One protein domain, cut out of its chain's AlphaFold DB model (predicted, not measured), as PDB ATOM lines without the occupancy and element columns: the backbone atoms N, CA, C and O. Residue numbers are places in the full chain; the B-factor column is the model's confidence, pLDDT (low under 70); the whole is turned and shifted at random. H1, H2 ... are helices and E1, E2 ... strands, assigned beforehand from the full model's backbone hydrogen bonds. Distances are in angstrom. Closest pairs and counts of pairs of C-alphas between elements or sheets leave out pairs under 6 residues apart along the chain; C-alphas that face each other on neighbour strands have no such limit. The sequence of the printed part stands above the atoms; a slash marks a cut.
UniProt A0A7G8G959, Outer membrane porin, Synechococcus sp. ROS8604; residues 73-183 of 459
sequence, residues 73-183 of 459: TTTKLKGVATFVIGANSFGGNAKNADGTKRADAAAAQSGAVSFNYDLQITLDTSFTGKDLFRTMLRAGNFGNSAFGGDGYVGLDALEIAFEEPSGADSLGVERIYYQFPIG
ATOM      1  N   THR A  73      69.110 -35.651 -15.663       68.75
ATOM      2  CA  THR A  73      69.344 -35.645 -14.209       68.75
ATOM      3  C   THR A  73      69.078 -34.280 -13.578       68.75
ATOM      4  O   THR A  73      68.960 -34.173 -12.359       68.75
ATOM      5  N   THR A  74      68.963 -33.242 -14.406       85.44
ATOM      6  CA  THR A  74      68.781 -31.851 -14.000       85.44
ATOM      7  C   THR A  74      67.436 -31.266 -14.410       85.44
ATOM      8  O   THR A  74      67.079 -30.223 -13.871       85.44
ATOM      9  N   THR A  75      66.686 -31.907 -15.317       90.94
ATOM     10  CA  THR A  75      65.421 -31.377 -15.853       90.94
ATOM     11  C   THR A  75      64.238 -32.264 -15.497       90.94
ATOM     12  O   THR A  75      64.217 -33.452 -15.815       90.94
ATOM     13  N   LYS A  76      63.201 -31.661 -14.918       91.50
ATOM     14  CA  LYS A  76      61.903 -32.288 -14.670       91.50
ATOM     15  C   LYS A  76      60.869 -31.736 -15.638       91.50
ATOM     16  O   LYS A  76      60.758 -30.524 -15.795       91.50
ATOM     17  N   LEU A  77      60.101 -32.627 -16.260       92.69
ATOM     18  CA  LEU A  77      58.959 -32.269 -17.097       92.69
ATOM     19  C   LEU A  77      57.665 -32.523 -16.319       92.69
ATOM     20  O   LEU A  77      57.442 -33.636 -15.845       92.69
ATOM     21  N   LYS A  78      56.816 -31.500 -16.212       93.44
ATOM     22  CA  LYS A  78      55.455 -31.580 -15.667       93.44
ATOM     23  C   LYS A  78      54.466 -31.200 -16.767       93.44
ATOM     24  O   LYS A  78      54.666 -30.200 -17.450       93.44
ATOM     25  N   GLY A  79      53.423 -32.002 -16.952       92.88
ATOM     26  CA  GLY A  79      52.370 -31.751 -17.936       92.88
ATOM     27  C   GLY A  79      50.999 -31.784 -17.275       92.88
ATOM     28  O   GLY A  79      50.689 -32.750 -16.579       92.88
ATOM     29  N   VAL A  80      50.188 -30.754 -17.503       93.31
ATOM     30  CA  VAL A  80      48.809 -30.661 -17.014       93.31
ATOM     31  C   VAL A  80      47.899 -30.356 -18.196       93.31
ATOM     32  O   VAL A  80      48.183 -29.464 -18.989       93.31
ATOM     33  N   ALA A  81      46.815 -31.120 -18.323       94.69
ATOM     34  CA  ALA A  81      45.770 -30.879 -19.308       94.69
ATOM     35  C   ALA A  81      44.432 -30.758 -18.577       94.69
ATOM     36  O   ALA A  81      43.973 -31.717 -17.946       94.69
ATOM     37  N   THR A  82      43.814 -29.586 -18.666       93.69
ATOM     38  CA  THR A  82      42.523 -29.294 -18.051       93.69
ATOM     39  C   THR A  82      41.472 -29.168 -19.138       93.69
ATOM     40  O   THR A  82      41.645 -28.423 -20.092       93.69
ATOM     41  N   PHE A  83      40.362 -29.886 -18.985       94.81
ATOM     42  CA  PHE A  83      39.198 -29.781 -19.861       94.81
ATOM     43  C   PHE A  83      38.045 -29.153 -19.085       94.81
ATOM     44  O   PHE A  83      37.752 -29.579 -17.966       94.81
ATOM     45  N   VAL A  84      37.378 -28.170 -19.682       94.19
ATOM     46  CA  VAL A  84      36.291 -27.413 -19.054       94.19
ATOM     47  C   VAL A  84      35.057 -27.486 -19.935       94.19
ATOM     48  O   VAL A  84      35.088 -27.050 -21.080       94.19
ATOM     49  N   ILE A  85      33.962 -28.024 -19.395       94.94
ATOM     50  CA  ILE A  85      32.643 -28.012 -20.032       94.94
ATOM     51  C   ILE A  85      31.668 -27.224 -19.162       94.94
ATOM     52  O   ILE A  85      31.558 -27.480 -17.962       94.94
ATOM     53  N   GLY A  86      30.946 -26.278 -19.754       92.75
ATOM     54  CA  GLY A  86      30.025 -25.429 -19.006       92.75
ATOM     55  C   GLY A  86      29.193 -24.518 -19.896       92.75
ATOM     56  O   GLY A  86      29.377 -24.485 -21.107       92.75
ATOM     57  N   ALA A  87      28.255 -23.798 -19.285       92.50
ATOM     58  CA  ALA A  87      27.434 -22.776 -19.927       92.50
ATOM     59  C   ALA A  87      27.064 -21.699 -18.909       92.50
ATOM     60  O   ALA A  87      26.918 -22.006 -17.723       92.50
ATOM     61  N   ASN A  88      26.810 -20.482 -19.388       91.25
ATOM     62  CA  ASN A  88      26.382 -19.375 -18.540       91.25
ATOM     63  C   ASN A  88      24.881 -19.114 -18.672       91.25
ATOM     64  O   ASN A  88      24.283 -19.222 -19.744       91.25
ATOM     65  N   SER A  89      24.260 -18.758 -17.551       92.31
ATOM     66  CA  SER A  89      22.873 -18.306 -17.501       92.31
ATOM     67  C   SER A  89      22.846 -16.859 -17.041       92.31
ATOM     68  O   SER A  89      23.469 -16.508 -16.041       92.31
ATOM     69  N   PHE A  90      22.113 -16.021 -17.767       92.62
ATOM     70  CA  PHE A  90      22.046 -14.589 -17.508       92.62
ATOM     71  C   PHE A  90      20.642 -14.197 -17.051       92.62
ATOM     72  O   PHE A  90      19.637 -14.662 -17.590       92.62
ATOM     73  N   GLY A  91      20.573 -13.315 -16.055       92.75
ATOM     74  CA  GLY A  91      19.329 -12.798 -15.495       92.75
ATOM     75  C   GLY A  91      19.373 -11.285 -15.293       92.75
ATOM     76  O   GLY A  91      20.417 -10.652 -15.422       92.75
ATOM     77  N   GLY A  92      18.219 -10.695 -14.977       91.69
ATOM     78  CA  GLY A  92      18.082  -9.261 -14.708       91.69
ATOM     79  C   GLY A  92      17.143  -8.533 -15.673       91.69
ATOM     80  O   GLY A  92      16.632  -9.092 -16.644       91.69
ATOM     81  N   ASN A  93      16.872  -7.264 -15.372       92.50
ATOM     82  CA  ASN A  93      15.901  -6.422 -16.084       92.50
ATOM     83  C   ASN A  93      16.511  -5.148 -16.696       92.50
ATOM     84  O   ASN A  93      15.775  -4.360 -17.297       92.50
ATOM     85  N   ALA A  94      17.826  -4.948 -16.564       91.19
ATOM     86  CA  ALA A  94      18.539  -3.848 -17.203       91.19
ATOM     87  C   ALA A  94      18.430  -3.945 -18.733       91.19
ATOM     88  O   ALA A  94      18.436  -5.041 -19.303       91.19
ATOM     89  N   LYS A  95      18.340  -2.793 -19.399       93.56
ATOM     90  CA  LYS A  95      18.208  -2.698 -20.857       93.56
ATOM     91  C   LYS A  95      19.401  -1.979 -21.480       93.56
ATOM     92  O   LYS A  95      19.981  -1.085 -20.866       93.56
ATOM     93  N   ASN A  96      19.757  -2.382 -22.692       89.75
ATOM     94  CA  ASN A  96      20.656  -1.640 -23.567       89.75
ATOM     95  C   ASN A  96      19.972  -0.369 -24.093       89.75
ATOM     96  O   ASN A  96      18.762  -0.186 -23.937       89.75
ATOM     97  N   ALA A  97      20.751   0.504 -24.735       89.31
ATOM     98  CA  ALA A  97      20.245   1.751 -25.312       89.31
ATOM     99  C   ALA A  97      19.176   1.522 -26.402       89.31
ATOM    100  O   ALA A  97      18.278   2.342 -26.565       89.31
ATOM    101  N   ASP A  98      19.238   0.388 -27.101       92.06
ATOM    102  CA  ASP A  98      18.257  -0.040 -28.108       92.06
ATOM    103  C   ASP A  98      16.982  -0.671 -27.506       92.06
ATOM    104  O   ASP A  98      16.067  -1.061 -28.230       92.06
ATOM    105  N   GLY A  99      16.898  -0.774 -26.174       92.62
ATOM    106  CA  GLY A  99      15.764  -1.342 -25.451       92.62
ATOM    107  C   GLY A  99      15.787  -2.866 -25.279       92.62
ATOM    108  O   GLY A  99      14.909  -3.387 -24.580       92.62
ATOM    109  N   THR A 100      16.771  -3.579 -25.841       94.12
ATOM    110  CA  THR A 100      16.969  -5.020 -25.600       94.12
ATOM    111  C   THR A 100      17.344  -5.269 -24.140       94.12
ATOM    112  O   THR A 100      18.028  -4.456 -23.515       94.12
ATOM    113  N   LYS A 101      16.881  -6.375 -23.542       95.62
ATOM    114  CA  LYS A 101      17.333  -6.739 -22.191       95.62
ATOM    115  C   LYS A 101      18.787  -7.189 -22.265       95.62
ATOM    116  O   LYS A 101      19.130  -8.024 -23.097       95.62
ATOM    117  N   ARG A 102      19.618  -6.700 -21.343       93.69
ATOM    118  CA  ARG A 102      21.032  -7.094 -21.263       93.69
ATOM    119  C   ARG A 102      21.204  -8.593 -21.053       93.69
ATOM    120  O   ARG A 102      22.072  -9.184 -21.671       93.69
ATOM    121  N   ALA A 103      20.335  -9.207 -20.248       94.88
ATOM    122  CA  ALA A 103      20.341 -10.653 -20.029       94.88
ATOM    123  C   ALA A 103      20.105 -11.448 -21.326       94.88
ATOM    124  O   ALA A 103      20.801 -12.429 -21.567       94.88
ATOM    125  N   ASP A 104      19.179 -11.000 -22.184       95.25
ATOM    126  CA  ASP A 104      18.885 -11.670 -23.458       95.25
ATOM    127  C   ASP A 104      20.068 -11.523 -24.434       95.25
ATOM    128  O   ASP A 104      20.441 -12.483 -25.105       95.25
ATOM    129  N   ALA A 105      20.695 -10.340 -24.477       93.94
ATOM    130  CA  ALA A 105      21.895 -10.097 -25.280       93.94
ATOM    131  C   ALA A 105      23.093 -10.939 -24.801       93.94
ATOM    132  O   ALA A 105      23.756 -11.581 -25.611       93.94
ATOM    133  N   ALA A 106      23.322 -10.995 -23.487       93.12
ATOM    134  CA  ALA A 106      24.380 -11.795 -22.880       93.12
ATOM    135  C   ALA A 106      24.180 -13.294 -23.135       93.12
ATOM    136  O   ALA A 106      25.117 -13.986 -23.524       93.12
ATOM    137  N   ALA A 107      22.948 -13.795 -23.002       94.12
ATOM    138  CA  ALA A 107      22.624 -15.186 -23.303       94.12
ATOM    139  C   ALA A 107      22.825 -15.528 -24.787       94.12
ATOM    140  O   ALA A 107      23.308 -16.614 -25.101       94.12
ATOM    141  N   ALA A 108      22.498 -14.606 -25.699       93.06
ATOM    142  CA  ALA A 108      22.735 -14.796 -27.128       93.06
ATOM    143  C   ALA A 108      24.232 -14.817 -27.486       93.06
ATOM    144  O   ALA A 108      24.620 -15.550 -28.393       93.06
ATOM    145  N   GLN A 109      25.059 -14.039 -26.783       91.38
ATOM    146  CA  GLN A 109      26.499 -13.946 -27.038       91.38
ATOM    147  C   GLN A 109      27.318 -15.035 -26.324       91.38
ATOM    148  O   GLN A 109      28.283 -15.538 -26.890       91.38
ATOM    149  N   SER A 110      26.946 -15.403 -25.096       92.94
ATOM    150  CA  SER A 110      27.790 -16.185 -24.176       92.94
ATOM    151  C   SER A 110      27.021 -17.261 -23.389       92.94
ATOM    152  O   SER A 110      27.535 -17.793 -22.413       92.94
ATOM    153  N   GLY A 111      25.781 -17.595 -23.770       92.38
ATOM    154  CA  GLY A 111      24.945 -18.576 -23.054       92.38
ATOM    155  C   GLY A 111      25.037 -20.023 -23.553       92.38
ATOM    156  O   GLY A 111      24.370 -20.904 -23.008       92.38
ATOM    157  N   ALA A 112      25.805 -20.288 -24.611       92.50
ATOM    158  CA  ALA A 112      25.948 -21.631 -25.168       92.50
ATOM    159  C   ALA A 112      26.775 -22.548 -24.251       92.50
ATOM    160  O   ALA A 112      27.646 -22.088 -23.517       92.50
ATOM    161  N   VAL A 113      26.531 -23.862 -24.335       95.25
ATOM    162  CA  VAL A 113      27.448 -24.853 -23.755       95.25
ATOM    163  C   VAL A 113      28.737 -24.842 -24.569       95.25
ATOM    164  O   VAL A 113      28.694 -25.096 -25.773       95.25
ATOM    165  N   SER A 114      29.867 -24.577 -23.920       93.69
ATOM    166  CA  SER A 114      31.197 -24.680 -24.512       93.69
ATOM    167  C   SER A 114      31.980 -25.834 -23.893       93.69
ATOM    168  O   SER A 114      31.709 -26.274 -22.771       93.69
ATOM    169  N   PHE A 115      32.935 -26.355 -24.661       96.06
ATOM    170  CA  PHE A 115      33.893 -27.348 -24.200       96.06
ATOM    171  C   PHE A 115      35.286 -26.918 -24.649       96.06
ATOM    172  O   PHE A 115      35.577 -26.897 -25.843       96.06
ATOM    173  N   ASN A 116      36.110 -26.535 -23.681       96.50
ATOM    174  CA  ASN A 116      37.409 -25.909 -23.880       96.50
ATOM    175  C   ASN A 116      38.506 -26.732 -23.199       96.50
ATOM    176  O   ASN A 116      38.221 -27.591 -22.355       96.50
ATOM    177  N   TYR A 117      39.762 -26.470 -23.552       97.06
ATOM    178  CA  TYR A 117      40.906 -27.066 -22.873       97.06
ATOM    179  C   TYR A 117      42.045 -26.070 -22.668       97.06
ATOM    180  O   TYR A 117      42.184 -25.100 -23.410       97.06
ATOM    181  N   ASP A 118      42.862 -26.372 -21.666       96.38
ATOM    182  CA  ASP A 118      44.144 -25.745 -21.375       96.38
ATOM    183  C   ASP A 118      45.204 -26.844 -21.240       96.38
ATOM    184  O   ASP A 118      44.996 -27.840 -20.542       96.38
ATOM    185  N   LEU A 119      46.324 -26.687 -21.935       97.44
ATOM    186  CA  LEU A 119      47.466 -27.591 -21.901       97.44
ATOM    187  C   LEU A 119      48.696 -26.809 -21.463       97.44
ATOM    188  O   LEU A 119      49.131 -25.910 -22.173       97.44
ATOM    189  N   GLN A 120      49.307 -27.223 -20.356       96.38
ATOM    190  CA  GLN A 120      50.540 -26.651 -19.824       96.38
ATOM    191  C   GLN A 120      51.637 -27.715 -19.771       96.38
ATOM    192  O   GLN A 120      51.453 -28.791 -19.198       96.38
ATOM    193  N   ILE A 121      52.802 -27.410 -20.341       97.19
ATOM    194  CA  ILE A 121      54.001 -28.251 -20.290       97.19
ATOM    195  C   ILE A 121      55.139 -27.418 -19.708       97.19
ATOM    196  O   ILE A 121      55.636 -26.497 -20.349       97.19
ATOM    197  N   THR A 122      55.578 -27.763 -18.503       96.81
ATOM    198  CA  THR A 122      56.651 -27.064 -17.790       96.81
ATOM    199  C   THR A 122      57.908 -27.921 -17.740       96.81
ATOM    200  O   THR A 122      57.857 -29.092 -17.360       96.81
ATOM    201  N   LEU A 123      59.043 -27.329 -18.106       96.25
ATOM    202  CA  LEU A 123      60.377 -27.892 -17.953       96.25
ATOM    203  C   LEU A 123      61.140 -27.088 -16.901       96.25
ATOM    204  O   LEU A 123      61.525 -25.946 -17.150       96.25
ATOM    205  N   ASP A 124      61.397 -27.714 -15.759       96.12
ATOM    206  CA  ASP A 124      62.180 -27.143 -14.666       96.12
ATOM    207  C   ASP A 124      63.577 -27.753 -14.680       96.12
ATOM    208  O   ASP A 124      63.739 -28.947 -14.428       96.12
ATOM    209  N   THR A 125      64.590 -26.943 -14.986       94.75
ATOM    210  CA  THR A 125      65.995 -27.360 -15.056       94.75
ATOM    211  C   THR A 125      66.819 -26.707 -13.954       94.75
ATOM    212  O   THR A 125      66.733 -25.505 -13.751       94.75
ATOM    213  N   SER A 126      67.667 -27.475 -13.276       94.25
ATOM    214  CA  SER A 126      68.592 -26.978 -12.251       94.25
ATOM    215  C   SER A 126      70.039 -27.275 -12.651       94.25
ATOM    216  O   SER A 126      70.413 -28.443 -12.762       94.25
ATOM    217  N   PHE A 127      70.886 -26.253 -12.810       90.94
ATOM    218  CA  PHE A 127      72.295 -26.432 -13.194       90.94
ATOM    219  C   PHE A 127      73.238 -26.596 -11.992       90.94
ATOM    220  O   PHE A 127      74.324 -27.157 -12.126       90.94
ATOM    221  N   THR A 128      72.834 -26.123 -10.815       88.75
ATOM    222  CA  THR A 128      73.643 -26.074  -9.582       88.75
ATOM    223  C   THR A 128      73.032 -26.854  -8.417       88.75
ATOM    224  O   THR A 128      73.691 -27.052  -7.395       88.75
ATOM    225  N   GLY A 129      71.773 -27.278  -8.539       89.12
ATOM    226  CA  GLY A 129      70.998 -27.912  -7.467       89.12
ATOM    227  C   GLY A 129      70.242 -26.922  -6.579       89.12
ATOM    228  O   GLY A 129      69.494 -27.349  -5.702       89.12
ATOM    229  N   LYS A 130      70.451 -25.613  -6.767       89.81
ATOM    230  CA  LYS A 130      69.823 -24.533  -5.982       89.81
ATOM    231  C   LYS A 130      69.168 -23.454  -6.845       89.81
ATOM    232  O   LYS A 130      68.655 -22.481  -6.309       89.81
ATOM    233  N   ASP A 131      69.247 -23.602  -8.156       94.00
ATOM    234  CA  ASP A 131      68.751 -22.685  -9.169       94.00
ATOM    235  C   ASP A 131      67.618 -23.336  -9.965       94.00
ATOM    236  O   ASP A 131      67.482 -24.559 -10.001       94.00
ATOM    237  N   LEU A 132      66.811 -22.503 -10.612       95.50
ATOM    238  CA  LEU A 132      65.679 -22.915 -11.428       95.50
ATOM    239  C   LEU A 132      65.707 -22.161 -12.752       95.50
ATOM    240  O   LEU A 132      65.524 -20.951 -12.797       95.50
ATOM    241  N   PHE A 133      65.892 -22.887 -13.844       97.50
ATOM    242  CA  PHE A 133      65.568 -22.436 -15.185       97.50
ATOM    243  C   PHE A 133      64.239 -23.054 -15.600       97.50
ATOM    244  O   PHE A 133      64.159 -24.272 -15.780       97.50
ATOM    245  N   ARG A 134      63.207 -22.219 -15.728       97.69
ATOM    246  CA  ARG A 134      61.857 -22.645 -16.091       97.69
ATOM    247  C   ARG A 134      61.548 -22.249 -17.525       97.69
ATOM    248  O   ARG A 134      61.660 -21.077 -17.880       97.69
ATOM    249  N   THR A 135      61.074 -23.221 -18.295       97.81
ATOM    250  CA  THR A 135      60.398 -23.005 -19.576       97.81
ATOM    251  C   THR A 135      58.996 -23.584 -19.487       97.81
ATOM    252  O   THR A 135      58.846 -24.768 -19.193       97.81
ATOM    253  N   MET A 136      57.974 -22.787 -19.772       97.12
ATOM    254  CA  MET A 136      56.590 -23.248 -19.864       97.12
ATOM    255  C   MET A 136      56.091 -23.065 -21.291       97.12
ATOM    256  O   MET A 136      56.225 -21.984 -21.862       97.12
ATOM    257  N   LEU A 137      55.518 -24.124 -21.853       97.94
ATOM    258  CA  LEU A 137      54.755 -24.088 -23.093       97.94
ATOM    259  C   LEU A 137      53.273 -24.226 -22.755       97.94
ATOM    260  O   LEU A 137      52.926 -25.081 -21.935       97.94
ATOM    261  N   ARG A 138      52.415 -23.426 -23.388       97.62
ATOM    262  CA  ARG A 138      50.975 -23.451 -23.127       97.62
ATOM    263  C   ARG A 138      50.170 -23.382 -24.424       97.62
ATOM    264  O   ARG A 138      50.631 -22.831 -25.419       97.62
ATOM    265  N   ALA A 139      49.007 -24.023 -24.430       98.12
ATOM    266  CA  ALA A 139      48.041 -23.982 -25.523       98.12
ATOM    267  C   ALA A 139      46.619 -24.058 -24.963       98.12
ATOM    268  O   ALA A 139      46.371 -24.788 -24.006       98.12
ATOM    269  N   GLY A 140      45.678 -23.362 -25.594       97.69
ATOM    270  CA  GLY A 140      44.271 -23.391 -25.206       97.69
ATOM    271  C   GLY A 140      43.366 -22.782 -26.272       97.69
ATOM    272  O   GLY A 140      43.837 -22.323 -27.315       97.69
ATOM    273  N   ASN A 141      42.055 -22.833 -26.038       96.81
ATOM    274  CA  ASN A 141      41.041 -22.390 -27.001       96.81
ATOM    275  C   ASN A 141      39.870 -21.633 -26.352       96.81
ATOM    276  O   ASN A 141      38.705 -21.810 -26.727       96.81
ATOM    277  N   PHE A 142      40.161 -20.842 -25.321       95.56
ATOM    278  CA  PHE A 142      39.144 -20.155 -24.531       95.56
ATOM    279  C   PHE A 142      38.689 -18.800 -25.093       95.56
ATOM    280  O   PHE A 142      37.673 -18.298 -24.615       95.56
ATOM    281  N   GLY A 143      39.365 -18.214 -26.088       92.12
ATOM    282  CA  GLY A 143      39.165 -16.816 -26.496       92.12
ATOM    283  C   GLY A 143      37.728 -16.485 -26.914       92.12
ATOM    284  O   GLY A 143      37.154 -15.498 -26.472       92.12
ATOM    285  N   ASN A 144      37.080 -17.371 -27.680       89.81
ATOM    286  CA  ASN A 144      35.668 -17.223 -28.078       89.81
ATOM    287  C   ASN A 144      34.677 -17.933 -27.130       89.81
ATOM    288  O   ASN A 144      33.563 -18.282 -27.531       89.81
ATOM    289  N   SER A 145      35.075 -18.193 -25.884       91.38
ATOM    290  CA  SER A 145      34.217 -18.779 -24.850       91.38
ATOM    291  C   SER A 145      33.804 -17.730 -23.819       91.38
ATOM    292  O   SER A 145      34.502 -16.743 -23.600       91.38
ATOM    293  N   ALA A 146      32.694 -17.971 -23.117       88.50
ATOM    294  CA  ALA A 146      32.282 -17.112 -22.004       88.50
ATOM    295  C   ALA A 146      33.311 -17.093 -20.853       88.50
ATOM    296  O   ALA A 146      33.347 -16.161 -20.061       88.50
ATOM    297  N   PHE A 147      34.169 -18.112 -20.793       92.81
ATOM    298  CA  PHE A 147      35.181 -18.305 -19.761       92.81
ATOM    299  C   PHE A 147      36.519 -17.625 -20.075       92.81
ATOM    300  O   PHE A 147      37.382 -17.604 -19.208       92.81
ATOM    301  N   GLY A 148      36.712 -17.091 -21.287       91.56
ATOM    302  CA  GLY A 148      37.966 -16.453 -21.715       91.56
ATOM    303  C   GLY A 148      38.109 -14.981 -21.321       91.56
ATOM    304  O   GLY A 148      39.115 -14.364 -21.642       91.56
ATOM    305  N   GLY A 149      37.104 -14.387 -20.673       87.69
ATOM    306  CA  GLY A 149      37.114 -12.971 -20.286       87.69
ATOM    307  C   GLY A 149      36.678 -11.985 -21.376       87.69
ATOM    308  O   GLY A 149      36.241 -10.893 -21.036       87.69
ATOM    309  N   ASP A 150      36.656 -12.379 -22.652       84.56
ATOM    310  CA  ASP A 150      36.168 -11.540 -23.767       84.56
ATOM    311  C   ASP A 150      34.651 -11.680 -24.044       84.56
ATOM    312  O   ASP A 150      34.117 -11.206 -25.053       84.56
ATOM    313  N   GLY A 151      33.923 -12.345 -23.139       83.50
ATOM    314  CA  GLY A 151      32.467 -12.490 -23.185       83.50
ATOM    315  C   GLY A 151      31.698 -11.197 -22.868       83.50
ATOM    316  O   GLY A 151      32.265 -10.133 -22.641       83.50
ATOM    317  N   TYR A 152      30.362 -11.278 -22.811       87.25
ATOM    318  CA  TYR A 152      29.518 -10.100 -22.534       87.25
ATOM    319  C   TYR A 152      29.780  -9.460 -21.152       87.25
ATOM    320  O   TYR A 152      29.604  -8.251 -20.993       87.25
ATOM    321  N   VAL A 153      30.141 -10.262 -20.139       85.56
ATOM    322  CA  VAL A 153      30.346  -9.809 -18.747       85.56
ATOM    323  C   VAL A 153      31.829  -9.731 -18.381       85.56
ATOM    324  O   VAL A 153      32.223  -8.788 -17.695       85.56
ATOM    325  N   GLY A 154      32.637 -10.695 -18.821       89.56
ATOM    326  CA  GLY A 154      34.085 -10.740 -18.621       89.56
ATOM    327  C   GLY A 154      34.496 -11.272 -17.250       89.56
ATOM    328  O   GLY A 154      35.408 -12.082 -17.158       89.56
ATOM    329  N   LEU A 155      33.770 -10.904 -16.187       90.62
ATOM    330  CA  LEU A 155      33.974 -11.406 -14.816       90.62
ATOM    331  C   LEU A 155      33.649 -12.901 -14.633       90.62
ATOM    332  O   LEU A 155      33.875 -13.449 -13.558       90.62
ATOM    333  N   ASP A 156      33.097 -13.547 -15.659       90.38
ATOM    334  CA  ASP A 156      32.933 -14.996 -15.782       90.38
ATOM    335  C   ASP A 156      34.191 -15.708 -16.318       90.38
ATOM    336  O   ASP A 156      34.151 -16.918 -16.554       90.38
ATOM    337  N   ALA A 157      35.306 -14.979 -16.469       93.25
ATOM    338  CA  ALA A 157      36.611 -15.538 -16.790       93.25
ATOM    339  C   ALA A 157      37.056 -16.579 -15.758       93.25
ATOM    340  O   ALA A 157      37.015 -16.334 -14.545       93.25
ATOM    341  N   LEU A 158      37.516 -17.730 -16.246       93.62
ATOM    342  CA  LEU A 158      38.118 -18.754 -15.400       93.62
ATOM    343  C   LEU A 158      39.631 -18.546 -15.318       93.62
ATOM    344  O   LEU A 158      40.239 -18.198 -16.321       93.62
ATOM    345  N   GLU A 159      40.248 -18.826 -14.171       91.50
ATOM    346  CA  GLU A 159      41.716 -18.719 -14.023       91.50
ATOM    347  C   GLU A 159      42.460 -19.609 -15.027       91.50
ATOM    348  O   GLU A 159      43.452 -19.208 -15.634       91.50
ATOM    349  N   ILE A 160      41.934 -20.811 -15.267       91.69
ATOM    350  CA  ILE A 160      42.565 -21.770 -16.173       91.69
ATOM    351  C   ILE A 160      42.364 -21.407 -17.652       91.69
ATOM    352  O   ILE A 160      42.956 -22.040 -18.526       91.69
ATOM    353  N   ALA A 161      41.494 -20.436 -17.951       93.69
ATOM    354  CA  ALA A 161      41.163 -20.075 -19.317       93.69
ATOM    355  C   ALA A 161      42.359 -19.423 -20.008       93.69
ATOM    356  O   ALA A 161      42.930 -18.447 -19.531       93.69
ATOM    357  N   PHE A 162      42.723 -19.967 -21.164       94.62
ATOM    358  CA  PHE A 162      43.883 -19.513 -21.911       94.62
ATOM    359  C   PHE A 162      43.696 -19.673 -23.419       94.62
ATOM    360  O   PHE A 162      43.073 -20.624 -23.899       94.62
ATOM    361  N   GLU A 163      44.263 -18.740 -24.173       95.75
ATOM    362  CA  GLU A 163      44.444 -18.818 -25.616       95.75
ATOM    363  C   GLU A 163      45.689 -18.008 -25.986       95.75
ATOM    364  O   GLU A 163      45.880 -16.894 -25.499       95.75
ATOM    365  N   GLU A 164      46.550 -18.569 -26.834       95.44
ATOM    366  CA  GLU A 164      47.742 -17.866 -27.307       95.44
ATOM    367  C   GLU A 164      47.363 -16.669 -28.198       95.44
ATOM    368  O   GLU A 164      46.385 -16.747 -28.947       95.44
ATOM    369  N   PRO A 165      48.177 -15.598 -28.255       91.44
ATOM    370  CA  PRO A 165      47.950 -14.486 -29.182       91.44
ATOM    371  C   PRO A 165      47.943 -14.892 -30.666       91.44
ATOM    372  O   PRO A 165      47.376 -14.189 -31.503       91.44
ATOM    373  N   SER A 166      48.577 -16.018 -31.017       94.62
ATOM    374  CA  SER A 166      48.513 -16.617 -32.360       94.62
ATOM    375  C   SER A 166      47.181 -17.321 -32.663       94.62
ATOM    376  O   SER A 166      46.985 -17.767 -33.796       94.62
ATOM    377  N   GLY A 167      46.269 -17.381 -31.690       95.56
ATOM    378  CA  GLY A 167      44.918 -17.922 -31.780       95.56
ATOM    379  C   GLY A 167      44.748 -19.284 -31.105       95.56
ATOM    380  O   GLY A 167      45.706 -19.909 -30.643       95.56
ATOM    381  N   ALA A 168      43.497 -19.748 -31.095       96.38
ATOM    382  CA  ALA A 168      43.096 -21.050 -30.572       96.38
ATOM    383  C   ALA A 168      43.967 -22.209 -31.082       96.38
ATOM    384  O   ALA A 168      44.359 -22.259 -32.251       96.38
ATOM    385  N   ASP A 169      44.219 -23.168 -30.192       96.62
ATOM    386  CA  ASP A 169      44.967 -24.402 -30.468       96.62
ATOM    387  C   ASP A 169      46.437 -24.192 -30.879       96.62
ATOM    388  O   ASP A 169      47.102 -25.117 -31.358       96.62
ATOM    389  N   SER A 170      46.968 -22.986 -30.681       97.50
ATOM    390  CA  SER A 170      48.378 -22.681 -30.896       97.50
ATOM    391  C   SER A 170      49.196 -22.985 -29.642       97.50
ATOM    392  O   SER A 170      48.751 -22.720 -28.529       97.50
ATOM    393  N   LEU A 171      50.392 -23.552 -29.825       97.31
ATOM    394  CA  LEU A 171      51.354 -23.795 -28.748       97.31
ATOM    395  C   LEU A 171      52.397 -22.678 -28.743       97.31
ATOM    396  O   LEU A 171      53.145 -22.541 -29.716       97.31
ATOM    397  N   GLY A 172      52.473 -21.934 -27.644       96.69
ATOM    398  CA  GLY A 172      53.436 -20.855 -27.447       96.69
ATOM    399  C   GLY A 172      54.339 -21.067 -26.238       96.69
ATOM    400  O   GLY A 172      54.242 -22.063 -25.517       96.69
ATOM    401  N   VAL A 173      55.281 -20.137 -26.064       96.69
ATOM    402  CA  VAL A 173      56.119 -20.044 -24.862       96.69
ATOM    403  C   VAL A 173      55.423 -19.101 -23.898       96.69
ATOM    404  O   VAL A 173      55.375 -17.902 -24.147       96.69
ATOM    405  N   GLU A 174      54.954 -19.643 -22.783       95.56
ATOM    406  CA  GLU A 174      54.230 -18.900 -21.754       95.56
ATOM    407  C   GLU A 174      55.185 -18.336 -20.693       95.56
ATOM    408  O   GLU A 174      55.002 -17.225 -20.205       95.56
ATOM    409  N   ARG A 175      56.264 -19.057 -20.357       96.25
ATOM    410  CA  ARG A 175      57.317 -18.580 -19.439       96.25
ATOM    411  C   ARG A 175      58.696 -19.009 -19.916       96.25
ATOM    412  O   ARG A 175      58.875 -20.145 -20.354       96.25
ATOM    413  N   ILE A 176      59.683 -18.131 -19.764       97.69
ATOM    414  CA  ILE A 176      61.108 -18.456 -19.855       97.69
ATOM    415  C   ILE A 176      61.938 -17.534 -18.948       97.69
ATOM    416  O   ILE A 176      62.158 -16.351 -19.242       97.69
ATOM    417  N   TYR A 177      62.418 -18.085 -17.833       98.44
ATOM    418  CA  TYR A 177      63.195 -17.341 -16.841       98.44
ATOM    419  C   TYR A 177      64.197 -18.211 -16.080       98.44
ATOM    420  O   TYR A 177      64.090 -19.436 -16.029       98.44
ATOM    421  N   TYR A 178      65.180 -17.548 -15.476       98.38
ATOM    422  CA  TYR A 178      66.188 -18.147 -14.619       98.38
ATOM    423  C   TYR A 178      66.183 -17.484 -13.244       98.38
ATOM    424  O   TYR A 178      66.309 -16.264 -13.138       98.38
ATOM    425  N   GLN A 179      66.068 -18.298 -12.202       97.94
ATOM    426  CA  GLN A 179      66.110 -17.905 -10.806       97.94
ATOM    427  C   GLN A 179      67.306 -18.568 -10.120       97.94
ATOM    428  O   GLN A 179      67.515 -19.775 -10.245       97.94
ATOM    429  N   PHE A 180      68.102 -17.789  -9.395       96.44
ATOM    430  CA  PHE A 180      69.306 -18.284  -8.736       96.44
ATOM    431  C   PHE A 180      69.593 -17.540  -7.423       96.44
ATOM    432  O   PHE A 180      69.356 -16.332  -7.318       96.44
ATOM    433  N   PRO A 181      70.133 -18.240  -6.411       96.56
ATOM    434  CA  PRO A 181      70.464 -17.633  -5.131       96.56
ATOM    435  C   PRO A 181      71.729 -16.770  -5.232       96.56
ATOM    436  O   PRO A 181      72.692 -17.113  -5.922       96.56
ATOM    437  N   ILE A 182      71.760 -15.679  -4.469       95.69
ATOM    438  CA  ILE A 182      72.909 -14.784  -4.315       95.69
ATOM    439  C   ILE A 182      73.303 -14.748  -2.835       95.69
ATOM    440  O   ILE A 182      72.654 -14.117  -2.003       95.69
ATOM    441  N   GLY A 183      74.404 -15.413  -2.487       91.50
ATOM    442  CA  GLY A 183      74.862 -15.478  -1.097       91.50
ATOM    443  C   GLY A 183      73.848 -16.173  -0.181       91.50
ATOM    444  O   GLY A 183      73.284 -17.204  -0.542       91.50
TER     445      GLY A 183
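What this domain is: This is residues 73 to 183 of the 459 residues of the protein "Outer membrane porin" of Synechococcus sp. ROS8604 (UniProt A0A7G8G959). One long, twisted sheet, order E1 E2 E3 E4 and antiparallel throughout, makes most of a rod, with the short helix H1 beyond one end and the unnamed residues 141 to 171 looping near the middle of the whole. The 111 printed residues run E1 H1 E2 E3 E4, mostly strand, with under half in named elements. The whole is only just loose, close to extended: radius of gyration of the C-alphas 19.6 A, spans 65 by 29 by 22 A.

How they stand to each other: Inner strand E2, residues 114 to 125, is antiparallel to edge strand E1, residues 75 to 86, at 169 degrees, with N 76 and O 124 2.8 A apart. E2 and E3, residues 132 to 140, form a hairpin at 163 degrees, with N 121 and O 137 2.8 A apart. E3 and edge strand E4, residues 172 to 182, form another at 162 degrees, with N 134 and O 177 2.9 A apart. E2 E3 E4 are a meander, each strand the antiparallel neighbour of the one before. H1, residues 102 to 110, is not on the sheet; every O i to N i+4 pair in it is within hydrogen-bond range.

Where its parts are: E1 begins at C-alpha 75 (65.421, -31.377, -15.853) and is 36.0 A long, E2 36.2 A, E3 25.5 A, H1 11.7 A; E4, 30.8 A, ends at C-alpha 182 (72.909, -14.784, -4.315).

The domain as a whole: The C-alphas farthest apart, Gly 99 and Gly 183, are 65.5 A apart. The printed part has no cut; the links E1 to H1 and E3 to E4 are long. Residue 73 alone has pLDDT under 70.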